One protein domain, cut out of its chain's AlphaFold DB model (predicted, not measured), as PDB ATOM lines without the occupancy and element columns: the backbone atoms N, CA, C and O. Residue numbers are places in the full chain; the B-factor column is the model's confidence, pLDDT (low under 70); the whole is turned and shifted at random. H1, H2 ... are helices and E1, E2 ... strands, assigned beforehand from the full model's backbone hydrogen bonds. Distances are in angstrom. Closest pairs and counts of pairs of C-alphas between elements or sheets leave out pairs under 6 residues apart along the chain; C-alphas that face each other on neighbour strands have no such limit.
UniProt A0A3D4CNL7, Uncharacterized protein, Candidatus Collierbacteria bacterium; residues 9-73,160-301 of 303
ATOM      1  N   ASN A   9     -40.188 -13.813 -15.314       82.44
ATOM      2  CA  ASN A   9     -40.808 -12.822 -14.446       82.44
ATOM      3  C   ASN A   9     -41.127 -13.498 -13.107       82.44
ATOM      4  O   ASN A   9     -42.060 -14.294 -13.020       82.44
ATOM      5  N   VAL A  10     -40.346 -13.170 -12.074       84.12
ATOM      6  CA  VAL A  10     -40.471 -13.747 -10.726       84.12
ATOM      7  C   VAL A  10     -41.879 -13.565 -10.146       84.12
ATOM      8  O   VAL A  10     -42.311 -14.364  -9.322       84.12
ATOM      9  N   GLU A  11     -42.616 -12.543 -10.585       81.50
ATOM     10  CA  GLU A  11     -43.983 -12.275 -10.121       81.50
ATOM     11  C   GLU A  11     -44.991 -13.354 -10.534       81.50
ATOM     12  O   GLU A  11     -46.004 -13.498  -9.861       81.50
ATOM     13  N   HIS A  12     -44.689 -14.138 -11.575       88.12
ATOM     14  CA  HIS A  12     -45.540 -15.225 -12.076       88.12
ATOM     15  C   HIS A  12     -45.012 -16.618 -11.717       88.12
ATOM     16  O   HIS A  12     -45.367 -17.617 -12.340       88.12
ATOM     17  N   ILE A  13     -44.107 -16.703 -10.743       94.12
ATOM     18  CA  ILE A  13     -43.687 -17.992 -10.204       94.12
ATOM     19  C   ILE A  13     -44.782 -18.477  -9.261       94.12
ATOM     20  O   ILE A  13     -45.105 -17.793  -8.291       94.12
ATOM     21  N   THR A  14     -45.289 -19.690  -9.485       95.31
ATOM     22  CA  THR A  14     -46.395 -20.261  -8.704       95.31
ATOM     23  C   THR A  14     -46.133 -20.218  -7.198       95.31
ATOM     24  O   THR A  14     -46.994 -19.783  -6.449       95.31
ATOM     25  N   ALA A  15     -44.914 -20.525  -6.737       95.75
ATOM     26  CA  ALA A  15     -44.546 -20.423  -5.318       95.75
ATOM     27  C   ALA A  15     -44.682 -19.003  -4.721       95.75
ATOM     28  O   ALA A  15     -44.880 -18.854  -3.512       95.75
ATOM     29  N   VAL A  16     -44.568 -17.957  -5.542       95.94
ATOM     30  CA  VAL A  16     -44.780 -16.562  -5.136       95.94
ATOM     31  C   VAL A  16     -46.273 -16.229  -5.146       95.94
ATOM     32  O   VAL A  16     -46.778 -15.699  -4.154       95.94
ATOM     33  N   GLU A  17     -46.987 -16.586  -6.216       95.62
ATOM     34  CA  GLU A  17     -48.437 -16.368  -6.365       95.62
ATOM     35  C   GLU A  17     -49.231 -17.070  -5.251       95.62
ATOM     36  O   GLU A  17     -50.100 -16.481  -4.606       95.62
ATOM     37  N   GLU A  18     -48.837 -18.300  -4.938       94.81
ATOM     38  CA  GLU A  18     -49.428 -19.151  -3.910       94.81
ATOM     39  C   GLU A  18     -48.988 -18.803  -2.479       94.81
ATOM     40  O   GLU A  18     -49.417 -19.448  -1.510       94.81
ATOM     41  N   ARG A  19     -48.155 -17.765  -2.324       94.56
ATOM     42  CA  ARG A  19     -47.616 -17.289  -1.043       94.56
ATOM     43  C   ARG A  19     -46.865 -18.378  -0.267       94.56
ATOM     44  O   ARG A  19     -47.004 -18.469   0.949       94.56
ATOM     45  N   LEU A  20     -46.057 -19.198  -0.941       94.31
ATOM     46  CA  LEU A  20     -45.071 -20.066  -0.277       94.31
ATOM     47  C   LEU A  20     -43.819 -19.286   0.118       94.31
ATOM     48  O   LEU A  20     -43.237 -19.524   1.174       94.31
ATOM     49  N   MET A  21     -43.401 -18.351  -0.736       92.75
ATOM     50  CA  MET A  21     -42.246 -17.487  -0.503       92.75
ATOM     51  C   MET A  21     -42.463 -16.088  -1.074       92.75
ATOM     52  O   MET A  21     -43.307 -15.863  -1.942       92.75
ATOM     53  N   ARG A  22     -41.696 -15.124  -0.572       93.25
ATOM     54  CA  ARG A  22     -41.674 -13.757  -1.093       93.25
ATOM     55  C   ARG A  22     -40.980 -13.696  -2.454       93.25
ATOM     56  O   ARG A  22     -40.052 -14.457  -2.729       93.25
ATOM     57  N   LYS A  23     -41.339 -12.694  -3.261       93.94
ATOM     58  CA  LYS A  23     -40.642 -12.397  -4.524       93.94
ATOM     59  C   LYS A  23     -39.152 -12.116  -4.308       93.94
ATOM     60  O   LYS A  23     -38.334 -12.470  -5.148       93.94
ATOM     61  N   GLU A  24     -38.787 -11.502  -3.184       92.75
ATOM     62  CA  GLU A  24     -37.399 -11.221  -2.816       92.75
ATOM     63  C   GLU A  24     -36.608 -12.516  -2.571       92.75
ATOM     64  O   GLU A  24     -35.474 -12.636  -3.023       92.75
ATOM     65  N   GLN A  25     -37.221 -13.518  -1.933       92.19
ATOM     66  CA  GLN A  25     -36.601 -14.833  -1.720       92.19
ATOM     67  C   GLN A  25     -36.434 -15.595  -3.029       92.19
ATOM     68  O   GLN A  25     -35.359 -16.123  -3.287       92.19
ATOM     69  N   ALA A  26     -37.462 -15.599  -3.881       94.44
ATOM     70  CA  ALA A  26     -37.365 -16.219  -5.197       94.44
ATOM     71  C   ALA A  26     -36.261 -15.558  -6.046       94.44
ATOM     72  O   ALA A  26     -35.410 -16.257  -6.588       94.44
ATOM     73  N   LYS A  27     -36.189 -14.216  -6.073       94.44
ATOM     74  CA  LYS A  27     -35.090 -13.471  -6.722       94.44
ATOM     75  C   LYS A  27     -33.723 -13.860  -6.174       94.44
ATOM     76  O   LYS A  27     -32.790 -14.034  -6.949       94.44
ATOM     77  N   TYR A  28     -33.607 -13.992  -4.855       94.56
ATOM     78  CA  TYR A  28     -32.363 -14.402  -4.218       94.56
ATOM     79  C   TYR A  28     -31.937 -15.807  -4.637       94.56
ATOM     80  O   TYR A  28     -30.810 -15.987  -5.090       94.56
ATOM     81  N   TYR A  29     -32.836 -16.790  -4.546       95.19
ATOM     82  CA  TYR A  29     -32.521 -18.166  -4.923       95.19
ATOM     83  C   TYR A  29     -32.187 -18.292  -6.406       95.19
ATOM     84  O   TYR A  29     -31.214 -18.957  -6.738       95.19
ATOM     85  N   MET A  30     -32.908 -17.594  -7.283       94.38
ATOM     86  CA  MET A  30     -32.599 -17.582  -8.712       94.38
ATOM     87  C   MET A  30     -31.264 -16.888  -9.017       94.38
ATOM     88  O   MET A  30     -30.496 -17.381  -9.832       94.38
ATOM     89  N   SER A  31     -30.932 -15.788  -8.332       95.38
ATOM     90  CA  SER A  31     -29.623 -15.134  -8.485       95.38
ATOM     91  C   SER A  31     -28.477 -16.026  -8.001       95.38
ATOM     92  O   SER A  31     -27.430 -16.086  -8.636       95.38
ATOM     93  N   ARG A  32     -28.673 -16.770  -6.906       95.88
ATOM     94  CA  ARG A  32     -27.699 -17.771  -6.457       95.88
ATOM     95  C   ARG A  32     -27.638 -18.976  -7.397       95.88
ATOM     96  O   ARG A  32     -26.552 -19.505  -7.615       95.88
ATOM     97  N   HIS A  33     -28.748 -19.358  -8.022       96.94
ATOM     98  CA  HIS A  33     -28.765 -20.382  -9.062       96.94
ATOM     99  C   HIS A  33     -27.933 -19.994 -10.289       96.94
ATOM    100  O   HIS A  33     -27.230 -20.851 -10.806       96.94
ATOM    101  N   GLU A  34     -27.894 -18.721 -10.703       94.75
ATOM    102  CA  GLU A  34     -26.979 -18.270 -11.773       94.75
ATOM    103  C   GLU A  34     -25.504 -18.590 -11.450       94.75
ATOM    104  O   GLU A  34     -24.693 -18.800 -12.351       94.75
ATOM    105  N   GLN A  35     -25.155 -18.668 -10.160       94.75
ATOM    106  CA  GLN A  35     -23.822 -19.055  -9.704       94.75
ATOM    107  C   GLN A  35     -23.671 -20.565  -9.577       94.75
ATOM    108  O   GLN A  35     -22.621 -21.075  -9.947       94.75
ATOM    109  N   ILE A  36     -24.677 -21.272  -9.055       96.56
ATOM    110  CA  ILE A  36     -24.625 -22.723  -8.809       96.56
ATOM    111  C   ILE A  36     -24.750 -23.508 -10.126       96.56
ATOM    112  O   ILE A  36     -23.942 -24.397 -10.396       96.56
ATOM    113  N   GLY A  37     -25.710 -23.134 -10.968       96.50
ATOM    114  CA  GLY A  37     -26.112 -23.834 -12.186       96.50
ATOM    115  C   GLY A  37     -27.015 -25.040 -11.918       96.50
ATOM    116  O   GLY A  37     -27.289 -25.399 -10.769       96.50
ATOM    117  N   ASP A  38     -27.458 -25.687 -12.994       97.50
ATOM    118  CA  ASP A  38     -28.227 -26.933 -12.934       97.50
ATOM    119  C   ASP A  38     -27.398 -28.071 -12.331       97.50
ATOM    120  O   ASP A  38     -26.298 -28.374 -12.798       97.50
ATOM    121  N   GLN A  39     -27.951 -28.733 -11.316       98.00
ATOM    122  CA  GLN A  39     -27.330 -29.886 -10.670       98.00
ATOM    123  C   GLN A  39     -28.028 -31.177 -11.105       98.00
ATOM    124  O   GLN A  39     -29.252 -31.250 -11.186       98.00
ATOM    125  N   SER A  40     -27.274 -32.246 -11.357       98.19
ATOM    126  CA  SER A  40     -27.896 -33.564 -11.533       98.19
ATOM    127  C   SER A  40     -28.257 -34.148 -10.172       98.19
ATOM    128  O   SER A  40     -29.342 -34.705 -10.012       98.19
ATOM    129  N   LYS A  41     -27.370 -33.984  -9.184       98.56
ATOM    130  CA  LYS A  41     -27.518 -34.553  -7.849       98.56
ATOM    131  C   LYS A  41     -27.072 -33.607  -6.739       98.56
ATOM    132  O   LYS A  41     -25.915 -33.192  -6.688       98.56
ATOM    133  N   VAL A  42     -27.977 -33.354  -5.801       98.56
ATOM    134  CA  VAL A  42     -27.744 -32.558  -4.592       98.56
ATOM    135  C   VAL A  42     -27.861 -33.449  -3.366       98.56
ATOM    136  O   VAL A  42     -28.768 -34.273  -3.292       98.56
ATOM    137  N   VAL A  43     -26.980 -33.269  -2.389       98.25
ATOM    138  CA  VAL A  43     -27.186 -33.759  -1.022       98.25
ATOM    139  C   VAL A  43     -27.583 -32.559  -0.180       98.25
ATOM    140  O   VAL A  43     -26.821 -31.598  -0.131       98.25
ATOM    141  N   ASP A  44     -28.754 -32.599   0.454       96.44
ATOM    142  CA  ASP A  44     -29.174 -31.565   1.405       96.44
ATOM    143  C   ASP A  44     -29.222 -32.144   2.817       96.44
ATOM    144  O   ASP A  44     -30.047 -33.013   3.120       96.44
ATOM    145  N   ASN A  45     -28.303 -31.687   3.664       94.62
ATOM    146  CA  ASN A  45     -28.225 -32.090   5.059       94.62
ATOM    147  C   ASN A  45     -29.091 -31.159   5.913       94.62
ATOM    148  O   ASN A  45     -28.917 -29.940   5.906       94.62
ATOM    149  N   ALA A  46     -30.004 -31.762   6.670       88.19
ATOM    150  CA  ALA A  46     -31.088 -31.113   7.394       88.19
ATOM    151  C   ALA A  46     -32.026 -30.298   6.491       88.19
ATOM    152  O   ALA A  46     -32.292 -29.113   6.728       88.19
ATOM    153  N   MET A  47     -32.536 -30.957   5.445       90.94
ATOM    154  CA  MET A  47     -33.481 -30.342   4.510       90.94
ATOM    155  C   MET A  47     -34.755 -29.860   5.217       90.94
ATOM    156  O   MET A  47     -35.340 -28.846   4.822       90.94
ATOM    157  N   GLY A  48     -35.237 -30.599   6.222       88.25
ATOM    158  CA  GLY A  48     -36.590 -30.443   6.741       88.25
ATOM    159  C   GLY A  48     -37.633 -30.456   5.610       88.25
ATOM    160  O   GLY A  48     -37.437 -31.098   4.573       88.25
ATOM    161  N   PRO A  49     -38.743 -29.720   5.759       88.81
ATOM    162  CA  PRO A  49     -39.735 -29.544   4.709       88.81
ATOM    163  C   PRO A  49     -39.465 -28.283   3.873       88.81
ATOM    164  O   PRO A  49     -40.353 -27.455   3.725       88.81
ATOM    165  N   ASN A  50     -38.241 -28.088   3.364       90.50
ATOM    166  CA  ASN A  50     -37.823 -26.863   2.654       90.50
ATOM    167  C   ASN A  50     -37.313 -27.139   1.220       90.50
ATOM    168  O   ASN A  50     -36.352 -26.537   0.733       90.50
ATOM    169  N   ILE A  51     -37.984 -28.053   0.521       94.25
ATOM    170  CA  ILE A  51     -37.641 -28.461  -0.848       94.25
ATOM    171  C   ILE A  51     -37.631 -27.294  -1.842       94.25
ATOM    172  O   ILE A  51     -36.824 -27.277  -2.773       94.25
ATOM    173  N   SER A  52     -38.501 -26.300  -1.654       95.38
ATOM    174  CA  SER A  52     -38.636 -25.214  -2.618       95.38
ATOM    175  C   SER A  52     -37.342 -24.435  -2.790       95.38
ATOM    176  O   SER A  52     -36.939 -24.183  -3.924       95.38
ATOM    177  N   SER A  53     -36.617 -24.124  -1.710       93.69
ATOM    178  CA  SER A  53     -35.330 -23.450  -1.877       93.69
ATOM    179  C   SER A  53     -34.308 -24.316  -2.596       93.69
ATOM    180  O   SER A  53     -33.545 -23.777  -3.386       93.69
ATOM    181  N   ASN A  54     -34.308 -25.631  -2.377       95.25
ATOM    182  CA  ASN A  54     -33.358 -26.529  -3.037       95.25
ATOM    183  C   ASN A  54     -33.578 -26.504  -4.539       95.25
ATOM    184  O   ASN A  54     -32.640 -26.285  -5.302       95.25
ATOM    185  N   LEU A  55     -34.834 -26.648  -4.959       97.19
ATOM    186  CA  LEU A  55     -35.209 -26.625  -6.363       97.19
ATOM    187  C   LEU A  55     -34.924 -25.265  -7.013       97.19
ATOM    188  O   LEU A  55     -34.357 -25.238  -8.101       97.19
ATOM    189  N   PHE A  56     -35.228 -24.144  -6.349       96.56
ATOM    190  CA  PHE A  56     -34.912 -22.820  -6.901       96.56
ATOM    191  C   PHE A  56     -33.408 -22.528  -6.971       96.56
ATOM    192  O   PHE A  56     -32.989 -21.844  -7.901       96.56
ATOM    193  N   LEU A  57     -32.609 -23.032  -6.023       96.25
ATOM    194  CA  LEU A  57     -31.155 -22.829  -5.971       96.25
ATOM    195  C   LEU A  57     -30.390 -23.700  -6.966       96.25
ATOM    196  O   LEU A  57     -29.388 -23.267  -7.527       96.25
ATOM    197  N   THR A  58     -30.825 -24.943  -7.155       97.56
ATOM    198  CA  THR A  58     -30.001 -25.978  -7.800       97.56
ATOM    199  C   THR A  58     -30.627 -26.567  -9.055       97.56
ATOM    200  O   THR A  58     -29.935 -27.245  -9.807       97.56
ATOM    201  N   ASN A  59     -31.933 -26.361  -9.263       97.69
ATOM    202  CA  ASN A  59     -32.717 -27.025 -10.306       97.69
ATOM    203  C   ASN A  59     -32.458 -28.548 -10.387       97.69
ATOM    204  O   ASN A  59     -32.431 -29.140 -11.467       97.69
ATOM    205  N   ALA A  60     -32.220 -29.180  -9.232       98.00
ATOM    206  CA  ALA A  60     -31.696 -30.535  -9.176       98.00
ATOM    207  C   ALA A  60     -32.637 -31.585  -9.772       98.00
ATOM    208  O   ALA A  60     -33.840 -31.540  -9.523       98.00
ATOM    209  N   LEU A  61     -32.095 -32.582 -10.481       98.50
ATOM    210  CA  LEU A  61     -32.869 -33.767 -10.885       98.50
ATOM    211  C   LEU A  61     -33.082 -34.735  -9.712       98.50
ATOM    212  O   LEU A  61     -34.164 -35.303  -9.562       98.50
ATOM    213  N   GLU A  62     -32.059 -34.907  -8.877       98.56
ATOM    214  CA  GLU A  62     -32.061 -35.764  -7.694       98.56
ATOM    215  C   GLU A  62     -31.620 -34.976  -6.455       98.56
ATOM    216  O   GLU A  62     -30.569 -34.336  -6.459       98.56
ATOM    217  N   ILE A  63     -32.397 -35.067  -5.378       98.31
ATOM    218  CA  ILE A  63     -32.057 -34.546  -4.053       98.31
ATOM    219  C   ILE A  63     -31.976 -35.729  -3.087       98.31
ATOM    220  O   ILE A  63     -32.954 -36.441  -2.881       98.31
ATOM    221  N   VAL A  64     -30.818 -35.941  -2.474       97.81
ATOM    222  CA  VAL A  64     -30.647 -36.841  -1.333       97.81
ATOM    223  C   VAL A  64     -30.800 -35.992  -0.078       97.81
ATOM    224  O   VAL A  64     -29.876 -35.283   0.312       97.81
ATOM    225  N   ALA A  65     -31.986 -36.022   0.515       95.38
ATOM    226  CA  ALA A  65     -32.298 -35.261   1.715       95.38
ATOM    227  C   ALA A  65     -31.970 -36.102   2.949       95.38
ATOM    228  O   ALA A  65     -32.479 -37.212   3.087       95.38
ATOM    229  N   VAL A  66     -31.128 -35.592   3.840       94.38
ATOM    230  CA  VAL A  66     -30.803 -36.239   5.116       94.38
ATOM    231  C   VAL A  66     -31.391 -35.394   6.230       94.38
ATOM    232  O   VAL A  66     -31.156 -34.191   6.262       94.38
ATOM    233  N   ASP A  67     -32.157 -35.990   7.135       90.31
ATOM    234  CA  ASP A  67     -32.708 -35.262   8.278       90.31
ATOM    235  C   ASP A  67     -32.930 -36.198   9.463       90.31
ATOM    236  O   ASP A  67     -33.535 -37.265   9.321       90.31
ATOM    237  N   GLU A  68     -32.463 -35.794  10.644       85.94
ATOM    238  CA  GLU A  68     -32.591 -36.584  11.867       85.94
ATOM    239  C   GLU A  68     -34.058 -36.804  12.239       85.94
ATOM    240  O   GLU A  68     -34.442 -37.903  12.651       85.94
ATOM    241  N   LYS A  69     -34.892 -35.774  12.045       76.25
ATOM    242  CA  LYS A  69     -36.320 -35.857  12.328       76.25
ATOM    243  C   LYS A  69     -37.075 -36.627  11.260       76.25
ATOM    244  O   LYS A  69     -38.169 -37.061  11.575       76.25
ATOM    245  N   GLY A  70     -36.512 -36.849  10.073       64.81
ATOM    246  CA  GLY A  70     -37.050 -37.806   9.112       64.81
ATOM    247  C   GLY A  70     -38.385 -37.463   8.446       64.81
ATOM    248  O   GLY A  70     -39.143 -36.614   8.906       64.81
ATOM    249  N   PHE A  71     -38.704 -38.247   7.413       65.38
ATOM    250  CA  PHE A  71     -40.089 -38.612   7.097       65.38
ATOM    251  C   PHE A  71     -40.442 -39.771   8.028       65.38
ATOM    252  O   PHE A  71     -39.874 -40.859   7.903       65.38
ATOM    253  N   PHE A  72     -41.312 -39.543   9.010       57.97
ATOM    254  CA  PHE A  72     -41.735 -40.581   9.962       57.97
ATOM    255  C   PHE A  72     -43.141 -41.069   9.651       57.97
ATOM    256  O   PHE A  72     -44.005 -41.095  10.529       57.97
ATOM    257  N   ASN A  73     -43.379 -41.483   8.408       63.12
ATOM    258  CA  ASN A  73     -44.643 -42.120   8.113       63.12
ATOM    259  C   ASN A  73     -44.558 -43.144   6.974       63.12
ATOM    260  O   ASN A  73     -44.329 -42.807   5.821       63.12
ATOM    261  N   VAL A 160     -45.281 -39.743  -6.986       95.94
ATOM    262  CA  VAL A 160     -45.187 -41.134  -6.538       95.94
ATOM    263  C   VAL A 160     -44.330 -41.179  -5.287       95.94
ATOM    264  O   VAL A 160     -43.197 -40.701  -5.290       95.94
ATOM    265  N   VAL A 161     -44.872 -41.764  -4.221       93.38
ATOM    266  CA  VAL A 161     -44.194 -41.930  -2.932       93.38
ATOM    267  C   VAL A 161     -43.953 -43.416  -2.705       93.38
ATOM    268  O   VAL A 161     -44.902 -44.188  -2.589       93.38
ATOM    269  N   GLN A 162     -42.689 -43.822  -2.638       91.88
ATOM    270  CA  GLN A 162     -42.291 -45.213  -2.478       91.88
ATOM    271  C   GLN A 162     -41.451 -45.393  -1.204       91.88
ATOM    272  O   GLN A 162     -40.324 -44.893  -1.135       91.88
ATOM    273  N   PRO A 163     -41.936 -46.135  -0.193       89.19
ATOM    274  CA  PRO A 163     -41.097 -46.520   0.934       89.19
ATOM    275  C   PRO A 163     -40.038 -47.531   0.466       89.19
ATOM    276  O   PRO A 163     -40.362 -48.556  -0.134       89.19
ATOM    277  N   ILE A 164     -38.763 -47.249   0.742       90.56
ATOM    278  CA  ILE A 164     -37.633 -48.126   0.388       90.56
ATOM    279  C   ILE A 164     -37.202 -48.962   1.599       90.56
ATOM    280  O   ILE A 164     -36.887 -50.146   1.478       90.56
ATOM    281  N   SER A 165     -37.185 -48.350   2.785       88.38
ATOM    282  CA  SER A 165     -36.979 -49.019   4.073       88.38
ATOM    283  C   SER A 165     -37.552 -48.171   5.210       88.38
ATOM    284  O   SER A 165     -37.996 -47.051   4.993       88.38
ATOM    285  N   CYS A 166     -37.450 -48.640   6.456       84.38
ATOM    286  CA  CYS A 166     -37.856 -47.879   7.649       84.38
ATOM    287  C   CYS A 166     -37.118 -46.540   7.869       84.38
ATOM    288  O   CYS A 166     -37.438 -45.808   8.796       84.38
ATOM    289  N   SER A 167     -36.100 -46.242   7.063       88.44
ATOM    290  CA  SER A 167     -35.263 -45.045   7.174       88.44
ATOM    291  C   SER A 167     -35.081 -44.341   5.831       88.44
ATOM    292  O   SER A 167     -34.175 -43.519   5.714       88.44
ATOM    293  N   ALA A 168     -35.832 -44.746   4.802       91.81
ATOM    294  CA  ALA A 168     -35.659 -44.243   3.451       91.81
ATOM    295  C   ALA A 168     -36.978 -44.244   2.678       91.81
ATOM    296  O   ALA A 168     -37.596 -45.297   2.501       91.81
ATOM    297  N   THR A 169     -37.338 -43.076   2.156       92.25
ATOM    298  CA  THR A 169     -38.524 -42.867   1.320       92.25
ATOM    299  C   THR A 169     -38.105 -42.156   0.046       92.25
ATOM    300  O   THR A 169     -37.379 -41.165   0.090       92.25
ATOM    301  N   GLU A 170     -38.556 -42.661  -1.094       94.88
ATOM    302  CA  GLU A 170     -38.383 -42.006  -2.384       94.88
ATOM    303  C   GLU A 170     -39.665 -41.263  -2.765       94.88
ATOM    304  O   GLU A 170     -40.768 -41.790  -2.623       94.88
ATOM    305  N   ILE A 171     -39.521 -40.030  -3.245       95.81
ATOM    306  CA  ILE A 171     -40.614 -39.216  -3.774       95.81
ATOM    307  C   ILE A 171     -40.204 -38.762  -5.169       95.81
ATOM    308  O   ILE A 171     -39.207 -38.055  -5.320       95.81
ATOM    309  N   THR A 172     -40.969 -39.137  -6.187       98.12
ATOM    310  CA  THR A 172     -40.804 -38.615  -7.549       98.12
ATOM    311  C   THR A 172     -41.989 -37.745  -7.925       98.12
ATOM    312  O   THR A 172     -43.090 -37.962  -7.427       98.12
ATOM    313  N   PHE A 173     -41.757 -36.711  -8.729       98.38
ATOM    314  CA  PHE A 173     -42.788 -35.779  -9.187       98.38
ATOM    315  C   PHE A 173     -42.296 -34.988 -10.396       98.38
ATOM    316  O   PHE A 173     -41.090 -34.799 -10.562       98.38
ATOM    317  N   ASP A 174     -43.210 -34.476 -11.216       98.50
ATOM    318  CA  ASP A 174     -42.846 -33.548 -12.284       98.50
ATOM    319  C   ASP A 174     -42.916 -32.111 -11.774       98.50
ATOM    320  O   ASP A 174     -43.885 -31.689 -11.137       98.50
ATOM    321  N   TRP A 175     -41.883 -31.328 -12.077       97.88
ATOM    322  CA  TRP A 175     -41.864 -29.906 -11.756       97.88
ATOM    323  C   TRP A 175     -41.175 -29.098 -12.851       97.88
ATOM    324  O   TRP A 175     -40.313 -29.595 -13.580       97.88
ATOM    325  N   THR A 176     -41.587 -27.839 -12.977       95.88
ATOM    326  CA  THR A 176     -41.100 -26.920 -14.005       95.88
ATOM    327  C   THR A 176     -40.322 -25.798 -13.343       95.88
ATOM    328  O   THR A 176     -40.907 -24.943 -12.679       95.88
ATOM    329  N   TYR A 177     -39.004 -25.782 -13.547       95.75
ATOM    330  CA  TYR A 177     -38.203 -24.618 -13.180       95.75
ATOM    331  C   TYR A 177     -38.634 -23.411 -14.030       95.75
ATOM    332  O   TYR A 177     -38.958 -23.591 -15.210       95.75
ATOM    333  N   PRO A 178     -38.663 -22.182 -13.483       93.25
ATOM    334  CA  PRO A 178     -39.071 -21.004 -14.242       93.25
ATOM    335  C   PRO A 178     -38.316 -20.857 -15.573       93.25
ATOM    336  O   PRO A 178     -37.099 -20.713 -15.593       93.25
ATOM    337  N   GLY A 179     -39.053 -20.854 -16.688       89.19
ATOM    338  CA  GLY A 179     -38.488 -20.735 -18.040       89.19
ATOM    339  C   GLY A 179     -38.111 -22.061 -18.712       89.19
ATOM    340  O   GLY A 179     -37.728 -22.050 -19.880       89.19
ATOM    341  N   GLU A 180     -38.264 -23.195 -18.029       92.44
ATOM    342  CA  GLU A 180     -37.982 -24.522 -18.577       92.44
ATOM    343  C   GLU A 180     -39.253 -25.311 -18.929       92.44
ATOM    344  O   GLU A 180     -40.383 -24.870 -18.724       92.44
ATOM    345  N   ARG A 181     -39.061 -26.517 -19.472       94.19
ATOM    346  CA  ARG A 181     -40.110 -27.542 -19.543       94.19
ATOM    347  C   ARG A 181     -40.137 -28.347 -18.248       94.19
ATOM    348  O   ARG A 181     -39.112 -28.474 -17.579       94.19
ATOM    349  N   ALA A 182     -41.290 -28.947 -17.959       95.56
ATOM    350  CA  ALA A 182     -41.414 -29.923 -16.888       95.56
ATOM    351  C   ALA A 182     -40.389 -31.050 -17.066       95.56
ATOM    352  O   ALA A 182     -40.184 -31.564 -18.171       95.56
ATOM    353  N   LYS A 183     -39.744 -31.417 -15.966       97.62
ATOM    354  CA  LYS A 183     -38.789 -32.517 -15.876       97.62
ATOM    355  C   LYS A 183     -39.145 -33.313 -14.617       97.62
ATOM    356  O   LYS A 183     -39.524 -32.723 -13.603       97.62
ATOM    357  N   GLN A 184     -38.966 -34.628 -14.667       98.31
ATOM    358  CA  GLN A 184     -39.119 -35.455 -13.476       98.31
ATOM    359  C   GLN A 184     -38.019 -35.114 -12.461       98.31
ATOM    360  O   GLN A 184     -36.862 -34.855 -12.813       98.31
ATOM    361  N   ARG A 185     -38.407 -35.068 -11.192       98.38
ATOM    362  CA  ARG A 185     -37.573 -34.802 -10.024       98.38
ATOM    363  C   ARG A 185     -37.671 -35.989  -9.084       98.38
ATOM    364  O   ARG A 185     -38.713 -36.639  -9.013       98.38
ATOM    365  N   LYS A 186     -36.598 -36.249  -8.346       98.31
ATOM    366  CA  LYS A 186     -36.535 -37.301  -7.334       98.31
ATOM    367  C   LYS A 186     -35.983 -36.749  -6.031       98.31
ATOM    368  O   LYS A 186     -34.942 -36.097  -6.028       98.31
ATOM    369  N   ILE A 187     -36.633 -37.079  -4.925       97.00
ATOM    370  CA  ILE A 187     -36.103 -36.923  -3.574       97.00
ATOM    371  C   ILE A 187     -35.914 -38.317  -3.001       97.00
ATOM    372  O   ILE A 187     -36.871 -39.082  -2.927       97.00
ATOM    373  N   LEU A 188     -34.706 -38.632  -2.560       96.12
ATOM    374  CA  LEU A 188     -34.463 -39.746  -1.659       96.12
ATOM    375  C   LEU A 188     -34.277 -39.170  -0.261       96.12
ATOM    376  O   LEU A 188     -33.239 -38.578   0.031       96.12
ATOM    377  N   TYR A 189     -35.292 -39.321   0.580       93.81
ATOM    378  CA  TYR A 189     -35.260 -38.838   1.951       93.81
ATOM    379  C   TYR A 189     -34.739 -39.927   2.884       93.81
ATOM    380  O   TYR A 189     -35.265 -41.039   2.893       93.81
ATOM    381  N   LEU A 190     -33.718 -39.606   3.672       94.12
ATOM    382  CA  LEU A 190     -33.035 -40.502   4.593       94.12
ATOM    383  C   LEU A 190     -33.208 -40.002   6.036       94.12
ATOM    384  O   LEU A 190     -32.679 -38.958   6.413       94.12
ATOM    385  N   THR A 191     -33.930 -40.772   6.852       92.06
ATOM    386  CA  THR A 191     -34.226 -40.433   8.255       92.06
ATOM    387  C   THR A 191     -33.060 -40.810   9.178       92.06
ATOM    388  O   THR A 191     -32.840 -41.989   9.493       92.06
ATOM    389  N   GLY A 192     -32.294 -39.813   9.612       91.94
ATOM    390  CA  GLY A 192     -31.100 -39.953  10.444       91.94
ATOM    391  C   GLY A 192     -30.062 -38.867  10.160       91.94
ATOM    392  O   GLY A 192     -30.339 -37.897   9.465       91.94
ATOM    393  N   THR A 193     -28.855 -39.042  10.689       92.94
ATOM    394  CA  THR A 193     -27.742 -38.106  10.495       92.94
ATOM    395  C   THR A 193     -26.850 -38.514   9.321       92.94
ATOM    396  O   THR A 193     -26.822 -39.681   8.908       92.94
ATOM    397  N   LEU A 194     -26.109 -37.554   8.763       94.69
ATOM    398  CA  LEU A 194     -25.235 -37.800   7.617       94.69
ATOM    399  C   LEU A 194     -24.131 -38.817   7.945       94.69
ATOM    400  O   LEU A 194     -23.952 -39.783   7.203       94.69
ATOM    401  N   ASP A 195     -23.461 -38.654   9.085       94.12
ATOM    402  CA  ASP A 195     -22.406 -39.548   9.579       94.12
ATOM    403  C   ASP A 195     -22.892 -41.004   9.679       94.12
ATOM    404  O   ASP A 195     -22.221 -41.932   9.210       94.12
ATOM    405  N   LYS A 196     -24.116 -41.225  10.174       94.62
ATOM    406  CA  LYS A 196     -24.740 -42.550  10.215       94.62
ATOM    407  C   LYS A 196     -24.834 -43.152   8.817       94.62
ATOM    408  O   LYS A 196     -24.490 -44.318   8.624       94.62
ATOM    409  N   PHE A 197     -25.299 -42.398   7.824       96.44
ATOM    410  CA  PHE A 197     -25.504 -42.946   6.483       96.44
ATOM    411  C   PHE A 197     -24.200 -43.192   5.723       96.44
ATOM    412  O   PHE A 197     -24.100 -44.213   5.029       96.44
ATOM    413  N   LEU A 198     -23.188 -42.345   5.913       96.62
ATOM    414  CA  LEU A 198     -21.850 -42.527   5.341       96.62
ATOM    415  C   LEU A 198     -21.150 -43.799   5.856       96.62
ATOM    416  O   LEU A 198     -20.343 -44.395   5.140       96.62
ATOM    417  N   ASN A 199     -21.543 -44.290   7.035       95.38
ATOM    418  CA  ASN A 199     -21.032 -45.521   7.643       95.38
ATOM    419  C   ASN A 199     -21.890 -46.775   7.374       95.38
ATOM    420  O   ASN A 199     -21.637 -47.842   7.933       95.38
ATOM    421  N   THR A 200     -22.897 -46.694   6.499       95.06
ATOM    422  CA  THR A 200     -23.796 -47.824   6.191       95.06
ATOM    423  C   THR A 200     -23.781 -48.190   4.705       95.06
ATOM    424  O   THR A 200     -23.031 -47.635   3.899       95.06
ATOM    425  N   LYS A 201     -24.661 -49.118   4.299       93.81
ATOM    426  CA  LYS A 201     -24.915 -49.429   2.882       93.81
ATOM    427  C   LYS A 201     -25.349 -48.204   2.061       93.81
ATOM    428  O   LYS A 201     -25.137 -48.189   0.850       93.81
ATOM    429  N   TRP A 202     -25.903 -47.176   2.712       96.12
ATOM    430  CA  TRP A 202     -26.355 -45.942   2.067       96.12
ATOM    431  C   TRP A 202     -25.210 -45.057   1.568       96.12
ATOM    432  O   TRP A 202     -25.446 -44.233   0.694       96.12
ATOM    433  N   LYS A 203     -23.957 -45.270   1.996       97.19
ATOM    434  CA  LYS A 203     -22.801 -44.455   1.574       97.19
ATOM    435  C   LYS A 203     -22.643 -44.306   0.055       97.19
ATOM    436  O   LYS A 203     -22.165 -43.293  -0.442       97.19
ATOM    437  N   ASN A 204     -23.049 -45.324  -0.709       97.38
ATOM    438  CA  ASN A 204     -22.960 -45.294  -2.169       97.38
ATOM    439  C   ASN A 204     -23.946 -44.310  -2.811       97.38
ATOM    440  O   ASN A 204     -23.684 -43.859  -3.923       97.38
ATOM    441  N   VAL A 205     -25.033 -43.957  -2.120       97.62
ATOM    442  CA  VAL A 205     -25.991 -42.947  -2.580       97.62
ATOM    443  C   VAL A 205     -25.340 -41.571  -2.659       97.62
ATOM    444  O   VAL A 205     -25.714 -40.804  -3.528       97.62
ATOM    445  N   PHE A 206     -24.330 -41.261  -1.849       98.19
ATOM    446  CA  PHE A 206     -23.691 -39.940  -1.852       98.19
ATOM    447  C   PHE A 206     -22.629 -39.766  -2.944       98.19
ATOM    448  O   PHE A 206     -22.150 -38.659  -3.172       98.19
ATOM    449  N   LYS A 207     -22.236 -40.839  -3.642       97.62
ATOM    450  CA  LYS A 207     -21.208 -40.766  -4.688       97.62
ATOM    451  C   LYS A 207     -21.659 -39.896  -5.857       97.62
ATOM    452  O   LYS A 207     -22.797 -40.008  -6.310       97.62
ATOM    453  N   LYS A 208     -20.702 -39.147  -6.419       96.44
ATOM    454  CA  LYS A 208     -20.907 -38.245  -7.563       96.44
ATOM    455  C   LYS A 208     -21.950 -37.166  -7.255       96.44
ATOM    456  O   LYS A 208     -22.771 -36.846  -8.104       96.44
ATOM    457  N   THR A 209     -21.935 -36.653  -6.030       98.31
ATOM    458  CA  THR A 209     -22.765 -35.502  -5.670       98.31
ATOM    459  C   THR A 209     -22.183 -34.246  -6.308       98.31
ATOM    460  O   THR A 209     -20.971 -34.017  -6.232       98.31
ATOM    461  N   ASP A 210     -23.041 -33.455  -6.949       98.38
ATOM    462  CA  ASP A 210     -22.646 -32.220  -7.623       98.38
ATOM    463  C   ASP A 210     -22.668 -31.032  -6.664       98.38
ATOM    464  O   ASP A 210     -21.785 -30.180  -6.711       98.38
ATOM    465  N   CYS A 211     -23.629 -31.010  -5.742       98.56
ATOM    466  CA  CYS A 211     -23.756 -29.941  -4.764       98.56
ATOM    467  C   CYS A 211     -24.116 -30.485  -3.380       98.56
ATOM    468  O   CYS A 211     -25.032 -31.293  -3.235       98.56
ATOM    469  N   TYR A 212     -23.403 -30.015  -2.362       98.06
ATOM    470  CA  TYR A 212     -23.745 -30.200  -0.961       98.06
ATOM    471  C   TYR A 212     -24.424 -28.931  -0.463       98.06
ATOM    472  O   TYR A 212     -23.870 -27.836  -0.571       98.06
ATOM    473  N   LEU A 213     -25.633 -29.078   0.057       96.81
ATOM    474  CA  LEU A 213     -26.452 -28.009   0.595       96.81
ATOM    475  C   LEU A 213     -26.679 -28.271   2.086       96.81
ATOM    476  O   LEU A 213     -26.896 -29.404   2.505       96.81
ATOM    477  N   GLN A 214     -26.595 -27.218   2.891       93.50
ATOM    478  CA  GLN A 214     -26.986 -27.256   4.298       93.50
ATOM    479  C   GLN A 214     -27.519 -25.877   4.669       93.50
ATOM    480  O   GLN A 214     -26.783 -25.009   5.131       93.50
ATOM    481  N   LYS A 215     -28.801 -25.630   4.385       85.19
ATOM    482  CA  LYS A 215     -29.429 -24.311   4.597       85.19
ATOM    483  C   LYS A 215     -30.094 -24.182   5.973       85.19
ATOM    484  O   LYS A 215     -30.146 -23.085   6.526       85.19
ATOM    485  N   GLY A 216     -30.667 -25.276   6.483       69.06
ATOM    486  CA  GLY A 216     -31.575 -25.270   7.638       69.06
ATOM    487  C   GLY A 216     -30.915 -25.474   9.004       69.06
ATOM    488  O   GLY A 216     -31.524 -25.157  10.026       69.06
ATOM    489  N   LEU A 217     -29.677 -25.968   9.030       66.88
ATOM    490  CA  LEU A 217     -29.006 -26.428  10.240       66.88
ATOM    491  C   LEU A 217     -27.621 -25.796  10.336       66.88
ATOM    492  O   LEU A 217     -26.652 -26.335   9.828       66.88
ATOM    493  N   GLU A 218     -27.521 -24.648  10.990       66.31
ATOM    494  CA  GLU A 218     -26.227 -24.172  11.468       66.31
ATOM    495  C   GLU A 218     -25.937 -24.898  12.782       66.31
ATOM    496  O   GLU A 218     -26.594 -24.641  13.792       66.31
ATOM    497  N   THR A 219     -25.013 -25.853  12.747       72.56
ATOM    498  CA  THR A 219     -24.523 -26.561  13.936       72.56
ATOM    499  C   THR A 219     -23.008 -26.547  13.977       72.56
ATOM    500  O   THR A 219     -22.344 -26.444  12.940       72.56
ATOM    501  N   ASP A 220     -22.463 -26.772  15.169       76.69
ATOM    502  CA  ASP A 220     -21.028 -26.976  15.398       76.69
ATOM    503  C   ASP A 220     -20.455 -28.147  14.565       76.69
ATOM    504  O   ASP A 220     -19.253 -28.218  14.326       76.69
ATOM    505  N   GLN A 221     -21.317 -29.036  14.056       87.31
ATOM    506  CA  GLN A 221     -20.959 -30.185  13.219       87.31
ATOM    507  C   GLN A 221     -20.869 -29.864  11.721       87.31
ATOM    508  O   GLN A 221     -20.445 -30.715  10.943       87.31
ATOM    509  N   THR A 222     -21.237 -28.654  11.281       91.56
ATOM    510  CA  THR A 222     -21.235 -28.281   9.849       91.56
ATOM    511  C   THR A 222     -19.881 -28.560   9.191       91.56
ATOM    512  O   THR A 222     -19.818 -29.163   8.122       91.56
ATOM    513  N   HIS A 223     -18.788 -28.193   9.862       94.00
ATOM    514  CA  HIS A 223     -17.431 -28.399   9.357       94.00
ATOM    515  C   HIS A 223     -17.047 -29.881   9.258       94.00
ATOM    516  O   HIS A 223     -16.331 -30.272   8.337       94.00
ATOM    517  N   GLU A 224     -17.510 -30.708  10.197       94.44
ATOM    518  CA  GLU A 224     -17.279 -32.156  10.193       94.44
ATOM    519  C   GLU A 224     -18.046 -32.815   9.044       94.44
ATOM    520  O   GLU A 224     -17.443 -33.487   8.211       94.44
ATOM    521  N   TYR A 225     -19.332 -32.495   8.888       95.38
ATOM    522  CA  TYR A 225     -20.145 -33.002   7.784       95.38
ATOM    523  C   TYR A 225     -19.603 -32.614   6.406       95.38
ATOM    524  O   TYR A 225     -19.608 -33.439   5.491       95.38
ATOM    525  N   MET A 226     -19.078 -31.394   6.257       96.00
ATOM    526  CA  MET A 226     -18.418 -30.975   5.020       96.00
ATOM    527  C   MET A 226     -17.176 -31.816   4.710       96.00
ATOM    528  O   MET A 226     -16.977 -32.212   3.561       96.00
ATOM    529  N   LYS A 227     -16.355 -32.123   5.721       96.38
ATOM    530  CA  LYS A 227     -15.173 -32.985   5.559       96.38
ATOM    531  C   LYS A 227     -15.570 -34.418   5.216       96.38
ATOM    532  O   LYS A 227     -14.962 -35.016   4.331       96.38
ATOM    533  N   ASP A 228     -16.608 -34.938   5.860       96.44
ATOM    534  CA  ASP A 228     -17.065 -36.313   5.679       96.44
ATOM    535  C   ASP A 228     -17.693 -36.555   4.303       96.44
ATOM    536  O   ASP A 228     -17.508 -37.623   3.713       96.44
ATOM    537  N   ILE A 229     -18.422 -35.571   3.762       97.44
ATOM    538  CA  ILE A 229     -19.064 -35.697   2.448       97.44
ATOM    539  C   ILE A 229     -18.101 -35.436   1.288       97.44
ATOM    540  O   ILE A 229     -18.288 -35.995   0.206       97.44
ATOM    541  N   LEU A 230     -17.047 -34.636   1.497       97.31
ATOM    542  CA  LEU A 230     -16.105 -34.213   0.457       97.31
ATOM    543  C   LEU A 230     -15.542 -35.370  -0.405       97.31
ATOM    544  O   LEU A 230     -15.510 -35.217  -1.629       97.31
ATOM    545  N   PRO A 231     -15.172 -36.548   0.143       97.25
ATOM    546  CA  PRO A 231     -14.711 -37.695  -0.650       97.25
ATOM    547  C   PRO A 231     -15.753 -38.279  -1.617       97.25
ATOM    548  O   PRO A 231     -15.397 -39.025  -2.532       97.25
ATOM    549  N   PHE A 232     -17.038 -37.980  -1.418       97.88
ATOM    550  CA  PHE A 232     -18.147 -38.464  -2.243       97.88
ATOM    551  C   PHE A 232     -18.564 -37.459  -3.329       97.88
ATOM    552  O   PHE A 232     -19.296 -37.820  -4.261       97.88
ATOM    553  N   MET A 233     -18.066 -36.226  -3.233       97.75
ATOM    554  CA  MET A 233     -18.336 -35.135  -4.161       97.75
ATOM    555  C   MET A 233     -17.600 -35.324  -5.492       97.75
ATOM    556  O   MET A 233     -16.530 -35.934  -5.566       97.75
ATOM    557  N   ASN A 234     -18.166 -34.788  -6.570       96.62
ATOM    558  CA  ASN A 234     -17.503 -34.776  -7.870       96.62
ATOM    559  C   ASN A 234     -16.347 -33.724  -7.919       96.62
ATOM    560  O   ASN A 234     -16.192 -32.914  -7.001       96.62
ATOM    561  N   PRO A 235     -15.502 -33.706  -8.971       95.19
ATOM    562  CA  PRO A 235     -14.403 -32.734  -9.081       95.19
ATOM    563  C   PRO A 235     -14.809 -31.272  -9.326       95.19
ATOM    564  O   PRO A 235     -13.965 -30.407  -9.168       95.19
ATOM    565  N   LYS A 236     -16.054 -31.001  -9.728       96.06
ATOM    566  CA  LYS A 236     -16.615 -29.659  -9.986       96.06
ATOM    567  C   LYS A 236     -17.660 -29.280  -8.931       96.06
ATOM    568  O   LYS A 236     -18.626 -28.575  -9.224       96.06
ATOM    569  N   ALA A 237     -17.522 -29.862  -7.746       96.69
ATOM    570  CA  ALA A 237     -18.558 -29.842  -6.740       96.69
ATOM    571  C   ALA A 237     -18.752 -28.452  -6.146       96.69
ATOM    572  O   ALA A 237     -17.825 -27.644  -6.068       96.69
ATOM    573  N   ILE A 238     -19.970 -28.213  -5.678       98.31
ATOM    574  CA  ILE A 238     -20.367 -26.969  -5.040       98.31
ATOM    575  C   ILE A 238     -20.756 -27.251  -3.590       98.31
ATOM    576  O   ILE A 238     -21.426 -28.237  -3.298       98.31
ATOM    577  N   PHE A 239     -20.346 -26.380  -2.678       98.00
ATOM    578  CA  PHE A 239     -20.871 -26.327  -1.316       98.00
ATOM    579  C   PHE A 239     -21.689 -25.051  -1.172       98.00
ATOM    580  O   PHE A 239     -21.188 -23.970  -1.461       98.00
ATOM    581  N   ALA A 240     -22.938 -25.166  -0.731       97.12
ATOM    582  CA  ALA A 240     -23.821 -24.045  -0.445       97.12
ATOM    583  C   ALA A 240     -24.306 -24.149   1.007       97.12
ATOM    584  O   ALA A 240     -25.136 -24.990   1.342       97.12
ATOM    585  N   ILE A 241     -23.772 -23.305   1.887       95.69
ATOM    586  CA  ILE A 241     -23.998 -23.393   3.335       95.69
ATOM    587  C   ILE A 241     -24.784 -22.176   3.812       95.69
ATOM    588  O   ILE A 241     -24.386 -21.037   3.574       95.69
ATOM    589  N   GLY A 242     -25.923 -22.416   4.455       90.94
ATOM    590  CA  GLY A 242     -26.774 -21.377   5.019       90.94
ATOM    591  C   GLY A 242     -26.283 -20.906   6.383       90.94
ATOM    592  O   GLY A 242     -25.934 -21.721   7.228       90.94
ATOM    593  N   HIS A 243     -26.329 -19.598   6.617       85.81
ATOM    594  CA  HIS A 243     -25.981 -18.984   7.896       85.81
ATOM    595  C   HIS A 243     -27.073 -18.021   8.368       85.81
ATOM    596  O   HIS A 243     -27.594 -17.219   7.579       85.81
ATOM    597  N   ARG A 244     -27.416 -18.085   9.663       77.00
ATOM    598  CA  ARG A 244     -28.345 -17.151  10.319       77.00
ATOM    599  C   ARG A 244     -27.590 -16.299  11.331       77.00
ATOM    600  O   ARG A 244     -27.536 -16.610  12.517       77.00
ATOM    601  N   PHE A 245     -27.071 -15.168  10.878       69.19
ATOM    602  CA  PHE A 245     -26.295 -14.264  11.722       69.19
ATOM    603  C   PHE A 245     -27.177 -13.321  12.551       69.19
ATOM    604  O   PHE A 245     -28.245 -12.871  12.122       69.19
ATOM    605  N   LYS A 246     -26.681 -12.980  13.748       65.25
ATOM    606  CA  LYS A 246     -27.236 -11.925  14.613       65.25
ATOM    607  C   LYS A 246     -26.526 -10.586  14.391       65.25
ATOM    608  O   LYS A 246     -27.166  -9.541  14.482       65.25
ATOM    609  N   VAL A 247     -25.228 -10.610  14.069       63.34
ATOM    610  CA  VAL A 247     -24.391  -9.424  13.823       63.34
ATOM    611  C   VAL A 247     -23.653  -9.576  12.488       63.34
ATOM    612  O   VAL A 247     -23.274 -10.671  12.096       63.34
ATOM    613  N   PHE A 248     -23.440  -8.478  11.753       61.72
ATOM    614  CA  PHE A 248     -22.829  -8.519  10.411       61.72
ATOM    615  C   PHE A 248     -21.410  -9.127  10.387       61.72
ATOM    616  O   PHE A 248     -21.034  -9.739   9.390       61.72
ATOM    617  N   GLY A 249     -20.635  -8.981  11.469       67.44
ATOM    618  CA  GLY A 249     -19.284  -9.548  11.585       67.44
ATOM    619  C   GLY A 249     -19.257 -11.080  11.601       67.44
ATOM    620  O   GLY A 249     -18.345 -11.670  11.022       67.44
ATOM    621  N   ASP A 250     -20.290 -11.710  12.169       80.12
ATOM    622  CA  ASP A 250     -20.391 -13.170  12.296       80.12
ATOM    623  C   ASP A 250     -20.432 -13.835  10.915       80.12
ATOM    624  O   ASP A 250     -19.733 -14.810  10.671       80.12
ATOM    625  N   ASN A 251     -21.150 -13.230   9.961       83.69
ATOM    626  CA  ASN A 251     -21.283 -13.754   8.601       83.69
ATOM    627  C   ASN A 251     -19.948 -13.795   7.843       83.69
ATOM    628  O   ASN A 251     -19.687 -14.726   7.088       83.69
ATOM    629  N   ILE A 252     -19.099 -12.774   8.005       87.69
ATOM    630  CA  ILE A 252     -17.782 -12.754   7.347       87.69
ATOM    631  C   ILE A 252     -16.883 -13.818   7.971       87.69
ATOM    632  O   ILE A 252     -16.252 -14.580   7.240       87.69
ATOM    633  N   ARG A 253     -16.846 -13.888   9.309       90.31
ATOM    634  CA  ARG A 253     -16.025 -14.873  10.015       90.31
ATOM    635  C   ARG A 253     -16.445 -16.300   9.667       90.31
ATOM    636  O   ARG A 253     -15.585 -17.093   9.311       90.31
ATOM    637  N   TYR A 254     -17.748 -16.574   9.650       90.50
ATOM    638  CA  TYR A 254     -18.292 -17.874   9.273       90.50
ATOM    639  C   TYR A 254     -17.865 -18.292   7.858       90.50
ATOM    640  O   TYR A 254     -17.387 -19.403   7.654       90.50
ATOM    641  N   GLY A 255     -17.935 -17.380   6.882       92.19
ATOM    642  CA  GLY A 255     -17.439 -17.643   5.528       92.19
ATOM    643  C   GLY A 255     -15.942 -17.981   5.473       92.19
ATOM    644  O   GLY A 255     -15.552 -18.856   4.704       92.19
ATOM    645  N   ILE A 256     -15.116 -17.329   6.301       94.12
ATOM    646  CA  ILE A 256     -13.679 -17.634   6.419       94.12
ATOM    647  C   ILE A 256     -13.477 -19.033   7.011       94.12
ATOM    648  O   ILE A 256     -12.739 -19.825   6.437       94.12
ATOM    649  N   ASP A 257     -14.176 -19.369   8.097       94.25
ATOM    650  CA  ASP A 257     -14.050 -20.677   8.756       94.25
ATOM    651  C   ASP A 257     -14.476 -21.834   7.818       94.25
ATOM    652  O   ASP A 257     -13.880 -22.919   7.810       94.25
ATOM    653  N   LEU A 258     -15.496 -21.610   6.978       95.19
ATOM    654  CA  LEU A 258     -15.902 -22.556   5.931       95.19
ATOM    655  C   LEU A 258     -14.833 -22.700   4.836       95.19
ATOM    656  O   LEU A 258     -14.552 -23.822   4.407       95.19
ATOM    657  N   ALA A 259     -14.214 -21.596   4.409       96.62
ATOM    658  CA  ALA A 259     -13.131 -21.613   3.426       96.62
ATOM    659  C   ALA A 259     -11.909 -22.382   3.952       96.62
ATOM    660  O   ALA A 259     -11.375 -23.239   3.254       96.62
ATOM    661  N   GLU A 260     -11.518 -22.150   5.209       96.62
ATOM    662  CA  GLU A 260     -10.439 -22.888   5.883       96.62
ATOM    663  C   GLU A 260     -10.730 -24.397   5.939       96.62
ATOM    664  O   GLU A 260      -9.828 -25.222   5.803       96.62
ATOM    665  N   THR A 261     -12.003 -24.770   6.092       96.38
ATOM    666  CA  THR A 261     -12.440 -26.174   6.127       96.38
ATOM    667  C   THR A 261     -12.350 -26.867   4.773       96.38
ATOM    668  O   THR A 261     -11.963 -28.034   4.716       96.38
ATOM    669  N   LEU A 262     -12.720 -26.173   3.696       96.31
ATOM    670  CA  LEU A 262     -12.666 -26.706   2.331       96.31
ATOM    671  C   LEU A 262     -11.252 -26.644   1.727       96.31
ATOM    672  O   LEU A 262     -10.914 -27.459   0.867       96.31
ATOM    673  N   GLY A 263     -10.423 -25.720   2.215       95.94
ATOM    674  CA  GLY A 263      -9.059 -25.491   1.755       95.94
ATOM    675  C   GLY A 263      -8.983 -24.739   0.424       95.94
ATOM    676  O   GLY A 263      -9.986 -24.347  -0.165       95.94
ATOM    677  N   GLU A 264      -7.760 -24.570  -0.081       95.75
ATOM    678  CA  GLU A 264      -7.453 -23.772  -1.283       95.75
ATOM    679  C   GLU A 264      -8.025 -24.345  -2.589       95.75
ATOM    680  O   GLU A 264      -8.007 -23.682  -3.619       95.75
ATOM    681  N   ALA A 265      -8.532 -25.579  -2.563       94.94
ATOM    682  CA  ALA A 265      -9.144 -26.217  -3.724       94.94
ATOM    683  C   ALA A 265     -10.558 -25.694  -4.031       94.94
ATOM    684  O   ALA A 265     -11.194 -26.227  -4.933       94.94
ATOM    685  N   PHE A 266     -11.069 -24.736  -3.257       97.75
ATOM    686  CA  PHE A 266     -12.411 -24.194  -3.409       97.75
ATOM    687  C   PHE A 266     -12.395 -22.667  -3.448       97.75
ATOM    688  O   PHE A 266     -11.943 -22.008  -2.512       97.75
ATOM    689  N   ASP A 267     -12.990 -22.109  -4.496       97.50
ATOM    690  CA  ASP A 267     -13.190 -20.676  -4.659       97.50
ATOM    691  C   ASP A 267     -14.519 -20.240  -4.037       97.50
ATOM    692  O   ASP A 267     -15.578 -20.818  -4.309       97.50
ATOM    693  N   TYR A 268     -14.488 -19.171  -3.241       97.44
ATOM    694  CA  TYR A 268     -15.702 -18.535  -2.732       97.44
ATOM    695  C   TYR A 268     -16.391 -17.708  -3.827       97.44
ATOM    696  O   TYR A 268     -15.791 -16.818  -4.431       97.44
ATOM    697  N   LEU A 269     -17.681 -17.958  -4.049       96.31
ATOM    698  CA  LEU A 269     -18.495 -17.241  -5.026       96.31
ATOM    699  C   LEU A 269     -19.257 -16.095  -4.346       96.31
ATOM    700  O   LEU A 269     -20.312 -16.286  -3.728       96.31
ATOM    701  N   GLU A 270     -18.727 -14.876  -4.481       94.25
ATOM    702  CA  GLU A 270     -19.370 -13.667  -3.960       94.25
ATOM    703  C   GLU A 270     -20.728 -13.439  -4.647       94.25
ATOM    704  O   GLU A 270     -20.826 -13.427  -5.872       94.25
ATOM    705  N   GLY A 271     -21.796 -13.289  -3.861       92.00
ATOM    706  CA  GLY A 271     -23.136 -12.993  -4.373       92.00
ATOM    707  C   GLY A 271     -23.295 -11.542  -4.842       92.00
ATOM    708  O   GLY A 271     -22.509 -10.662  -4.493       92.00
ATOM    709  N   ASP A 272     -24.365 -11.263  -5.589       94.06
ATOM    710  CA  ASP A 272     -24.735  -9.889  -5.941       94.06
ATOM    711  C   ASP A 272     -25.060  -9.079  -4.670       94.06
ATOM    712  O   ASP A 272     -25.989  -9.390  -3.921       94.06
ATOM    713  N   LYS A 273     -24.306  -7.998  -4.432       92.62
ATOM    714  CA  LYS A 273     -24.425  -7.165  -3.220       92.62
ATOM    715  C   LYS A 273     -25.802  -6.527  -3.049       92.62
ATOM    716  O   LYS A 273     -26.248  -6.341  -1.914       92.62
ATOM    717  N   ALA A 274     -26.471  -6.155  -4.138       92.62
ATOM    718  CA  ALA A 274     -27.805  -5.571  -4.079       92.62
ATOM    719  C   ALA A 274     -28.846  -6.628  -3.681       92.62
ATOM    720  O   ALA A 274     -29.718  -6.346  -2.855       92.62
ATOM    721  N   ILE A 275     -28.712  -7.846  -4.209       91.50
ATOM    722  CA  ILE A 275     -29.557  -8.998  -3.874       91.50
ATOM    723  C   ILE A 275     -29.312  -9.481  -2.435       91.50
ATOM    724  O   ILE A 275     -30.264  -9.720  -1.691       91.50
ATOM    725  N   GLU A 276     -28.060  -9.524  -1.985       89.44
ATOM    726  CA  GLU A 276     -27.696  -9.838  -0.596       89.44
ATOM    727  C   GLU A 276     -28.282  -8.812   0.391       89.44
ATOM    728  O   GLU A 276     -28.921  -9.175   1.382       89.44
ATOM    729  N   LYS A 277     -28.164  -7.514   0.077       88.50
ATOM    730  CA  LYS A 277     -28.747  -6.428   0.884       88.50
ATOM    731  C   LYS A 277     -30.280  -6.449   0.897       88.50
ATOM    732  O   LYS A 277     -30.899  -5.888   1.801       88.50
ATOM    733  N   MET A 278     -30.911  -7.045  -0.112       89.12
ATOM    734  CA  MET A 278     -32.360  -7.231  -0.143       89.12
ATOM    735  C   MET A 278     -32.792  -8.310   0.858       89.12
ATOM    736  O   MET A 278     -33.728  -8.068   1.618       89.12
ATOM    737  N   ILE A 279     -32.097  -9.452   0.918       86.25
ATOM    738  CA  ILE A 279     -32.384 -10.504   1.910       86.25
ATOM    739  C   ILE A 279     -32.122 -10.038   3.340       86.25
ATOM    740  O   ILE A 279     -32.901 -10.365   4.235       86.25
ATOM    741  N   ASP A 280     -31.117  -9.182   3.544       82.12
ATOM    742  CA  ASP A 280     -30.843  -8.550   4.842       82.12
ATOM    743  C   ASP A 280     -32.040  -7.796   5.439       82.12
ATOM    744  O   ASP A 280     -32.094  -7.581   6.649       82.12
ATOM    745  N   LYS A 281     -32.985  -7.364   4.597       81.81
ATOM    746  CA  LYS A 281     -34.165  -6.592   4.999       81.81
ATOM    747  C   LYS A 281     -35.409  -7.448   5.214       81.81
ATOM    748  O   LYS A 281     -36.442  -6.900   5.591       81.81
ATOM    749  N   ILE A 282     -35.350  -8.751   4.938       79.56
ATOM    750  CA  ILE A 282     -36.480  -9.640   5.201       79.56
ATOM    751  C   ILE A 282     -36.509  -9.917   6.707       79.56
ATOM    752  O   ILE A 282     -35.549 -10.488   7.226       79.56
ATOM    753  N   PRO A 283     -37.576  -9.504   7.414       67.69
ATOM    754  CA  PRO A 283     -37.656  -9.679   8.852       67.69
ATOM    755  C   PRO A 283     -37.805 -11.159   9.182       67.69
ATOM    756  O   PRO A 283     -38.682 -11.837   8.638       67.69
ATOM    757  N   ASP A 284     -36.967 -11.638  10.097       68.75
ATOM    758  CA  ASP A 284     -37.134 -12.962  10.673       68.75
ATOM    759  C   ASP A 284     -38.257 -12.939  11.731       68.75
ATOM    760  O   ASP A 284     -39.169 -13.737  11.630       68.75
ATOM    761  N   ASN A 285     -38.321 -11.969  12.657       63.41
ATOM    762  CA  ASN A 285     -39.375 -11.878  13.692       63.41
ATOM    763  C   ASN A 285     -40.272 -10.622  13.569       63.41
ATOM    764  O   ASN A 285     -39.848  -9.615  13.008       63.41
ATOM    765  N   GLU A 286     -41.496 -10.680  14.124       54.09
ATOM    766  CA  GLU A 286     -42.388  -9.508  14.309       54.09
ATOM    767  C   GLU A 286     -42.031  -8.666  15.539       54.09
ATOM    768  O   GLU A 286     -42.372  -7.484  15.587       54.09
ATOM    769  N   ASP A 287     -41.348  -9.256  16.523       52.56
ATOM    770  CA  ASP A 287     -41.144  -8.602  17.810       52.56
ATOM    771  C   ASP A 287     -40.023  -7.563  17.756       52.56
ATOM    772  O   ASP A 287     -38.865  -7.838  17.437       52.56
ATOM    773  N   ASN A 288     -40.423  -6.347  18.105       46.00
ATOM    774  CA  ASN A 288     -39.736  -5.067  17.983       46.00
ATOM    775  C   ASN A 288     -38.546  -4.881  18.956       46.00
ATOM    776  O   ASN A 288     -38.336  -3.788  19.476       46.00
ATOM    777  N   TYR A 289     -37.766  -5.927  19.229       45.34
ATOM    778  CA  TYR A 289     -36.613  -5.870  20.132       45.34
ATOM    779  C   TYR A 289     -35.331  -6.239  19.392       45.34
ATOM    780  O   TYR A 289     -35.069  -7.419  19.203       45.34
ATOM    781  N   GLU A 290     -34.586  -5.207  18.976       46.34
ATOM    782  CA  GLU A 290     -33.129  -5.034  18.739       46.34
ATOM    783  C   GLU A 290     -32.224  -6.171  18.196       46.34
ATOM    784  O   GLU A 290     -31.147  -5.881  17.681       46.34
ATOM    785  N   ALA A 291     -32.625  -7.438  18.189       49.69
ATOM    786  CA  ALA A 291     -31.936  -8.549  17.551       49.69
ATOM    787  C   ALA A 291     -32.639  -8.899  16.234       49.69
ATOM    788  O   ALA A 291     -33.321  -9.920  16.117       49.69
ATOM    789  N   VAL A 292     -32.483  -8.031  15.230       51.84
ATOM    790  CA  VAL A 292     -32.918  -8.309  13.855       51.84
ATOM    791  C   VAL A 292     -32.128  -9.509  13.340       51.84
ATOM    792  O   VAL A 292     -31.039  -9.359  12.785       51.84
ATOM    793  N   LYS A 293     -32.669 -10.714  13.517       55.34
ATOM    794  CA  LYS A 293     -32.238 -11.863  12.729       55.34
ATOM    795  C   LYS A 293     -32.623 -11.573  11.280       55.34
ATOM    796  O   LYS A 293     -33.748 -11.157  10.991       55.34
ATOM    797  N   ARG A 294     -31.641 -11.690  10.395       63.53
ATOM    798  CA  ARG A 294     -31.781 -11.434   8.960       63.53
ATOM    799  C   ARG A 294     -32.036 -12.763   8.251       63.53
ATOM    800  O   ARG A 294     -31.770 -13.821   8.820       63.53
ATOM    801  N   GLY A 295     -32.593 -12.717   7.041       71.50
ATOM    802  CA  GLY A 295     -32.830 -13.927   6.249       71.50
ATOM    803  C   GLY A 295     -31.572 -14.798   6.106       71.50
ATOM    804  O   GLY A 295     -30.451 -14.312   6.246       71.50
ATOM    805  N   ILE A 296     -31.756 -16.092   5.826       83.31
ATOM    806  CA  ILE A 296     -30.641 -17.039   5.658       83.31
ATOM    807  C   ILE A 296     -29.791 -16.618   4.454       83.31
ATOM    808  O   ILE A 296     -30.303 -16.571   3.331       83.31
ATOM    809  N   LYS A 297     -28.500 -16.360   4.684       88.31
ATOM    810  CA  LYS A 297     -27.514 -16.131   3.620       88.31
ATOM    811  C   LYS A 297     -26.794 -17.414   3.265       88.31
ATOM    812  O   LYS A 297     -26.548 -18.239   4.136       88.31
ATOM    813  N   LEU A 298     -26.456 -17.566   1.991       93.06
ATOM    814  CA  LEU A 298     -25.713 -18.713   1.486       93.06
ATOM    815  C   LEU A 298     -24.251 -18.344   1.249       93.06
ATOM    816  O   LEU A 298     -23.945 -17.412   0.507       93.06
ATOM    817  N   HIS A 299     -23.345 -19.120   1.820       95.19
ATOM    818  CA  HIS A 299     -21.940 -19.139   1.446       95.19
ATOM    819  C   HIS A 299     -21.746 -20.221   0.392       95.19
ATOM    820  O   HIS A 299     -22.044 -21.386   0.651       95.19
ATOM    821  N   ILE A 300     -21.309 -19.826  -0.804       97.56
ATOM    822  CA  ILE A 300     -21.176 -20.734  -1.940       97.56
ATOM    823  C   ILE A 300     -19.701 -20.886  -2.273       97.56
ATOM    824  O   ILE A 300     -19.010 -19.891  -2.478       97.56
ATOM    825  N   PHE A 301     -19.248 -22.127  -2.356       98.25
ATOM    826  CA  PHE A 301     -17.891 -22.496  -2.720       98.25
ATOM    827  C   PHE A 301     -17.927 -23.444  -3.905       98.25
ATOM    828  O   PHE A 301     -18.746 -24.363  -3.932       98.25
TER     829      PHE A 301
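What this domain is: This is residues 9 to 73 and 160 to 301 of the 303 residues of an uncharacterized protein of Candidatus Collierbacteria bacterium (UniProt A0A3D4CNL7). One twisted sheet of eight strands runs through the domain and curls round the short helix H3, with H2 packed on H3, while H5, H6 and H7 cover the other side. H8 packs on H2, and H1 lies beyond H2's first residues. The printed part has 207 residues with eight named helices and eight named strands, H1 H2 E1 H3 E2 E3 E4 E5 H4 H5 E6 H6 E7 H7 H8 E8, class mixed. The sheet is mixed, and the whole is compact, radius of gyration of the C-alphas 16.9 A, spanning 46 by 40 by 33 A.

How they stand to each other: Cross the sheet through E3, residues 160 to 165, E4, 168 to 175, E5, 183 to 191, E2, 62 to 67, E1, 41 to 45, E6, 209 to 214, E7, 233 to 243, and E8, 297 to 301. E3, E4 and E5 form a meander, each strand the antiparallel neighbour of the one before; N 162 and O 170 are 2.8 A apart, N 171 and O 187 2.8 A. From E5 to E7 neighbours are parallel, with N 65 and O 188 at 2.9 A, N 44 and O 64 at 2.9 A, N 43 and O 211 at 2.9 A, and N 240 and O 212 at 2.8 A. E8 is antiparallel to E7, N 241 to O 299 2.9 A. The sheet curls round H3, residues 51 to 58. H6, residues 222 to 232, is on the opposite face, over E6 at a height of 9.4 A; H5, residues 201 to 206, shares its face. H7, residues 248 to 262, touches H6 with residues 258 to 262 alone, closest C-alphas His 223 and Thr 261, 6.3 A. H2, residues 23 to 36, touches H3 at C-alphas His 33 and Leu 57, 4.6 A, and H8, residues 273 to 279, at C-alphas Tyr 28 and Ile 275, 6.1 A. H4, residues 194 to 198, only grazes the sheet with residues 194 to 197; H1, residues 14 to 17, is not on it. Every O i to N i+4 pair is within hydrogen-bond range in H3, H4 and H8, against 9 of 10 in H2, 5 of 7 in H6, 10 of 11 in H7 and 0 of 2 in H5, where 2 of 3 O i to N i+3 pairs are; H1 is too short for such a pair.

Where its parts are: Find C-alpha 41, where E1 begins, at (-27.518, -34.553, -7.849). E5 measures 25.8 A, H7 22.3 A, and E7, which bends by 112 degrees at residue 236, 21.6 A. E8 ends at C-alpha 301, (-17.891, -22.496, -2.720).

The domain as a whole: Residues 74 to 159 are not printed; C-alphas 73 and 160 are 14.7 A apart. The link from H8 to E8 is long, 17 residues. Confidence is under 70 at residues 70 to 73, 216 to 218, 245 to 249 and 283 to 294.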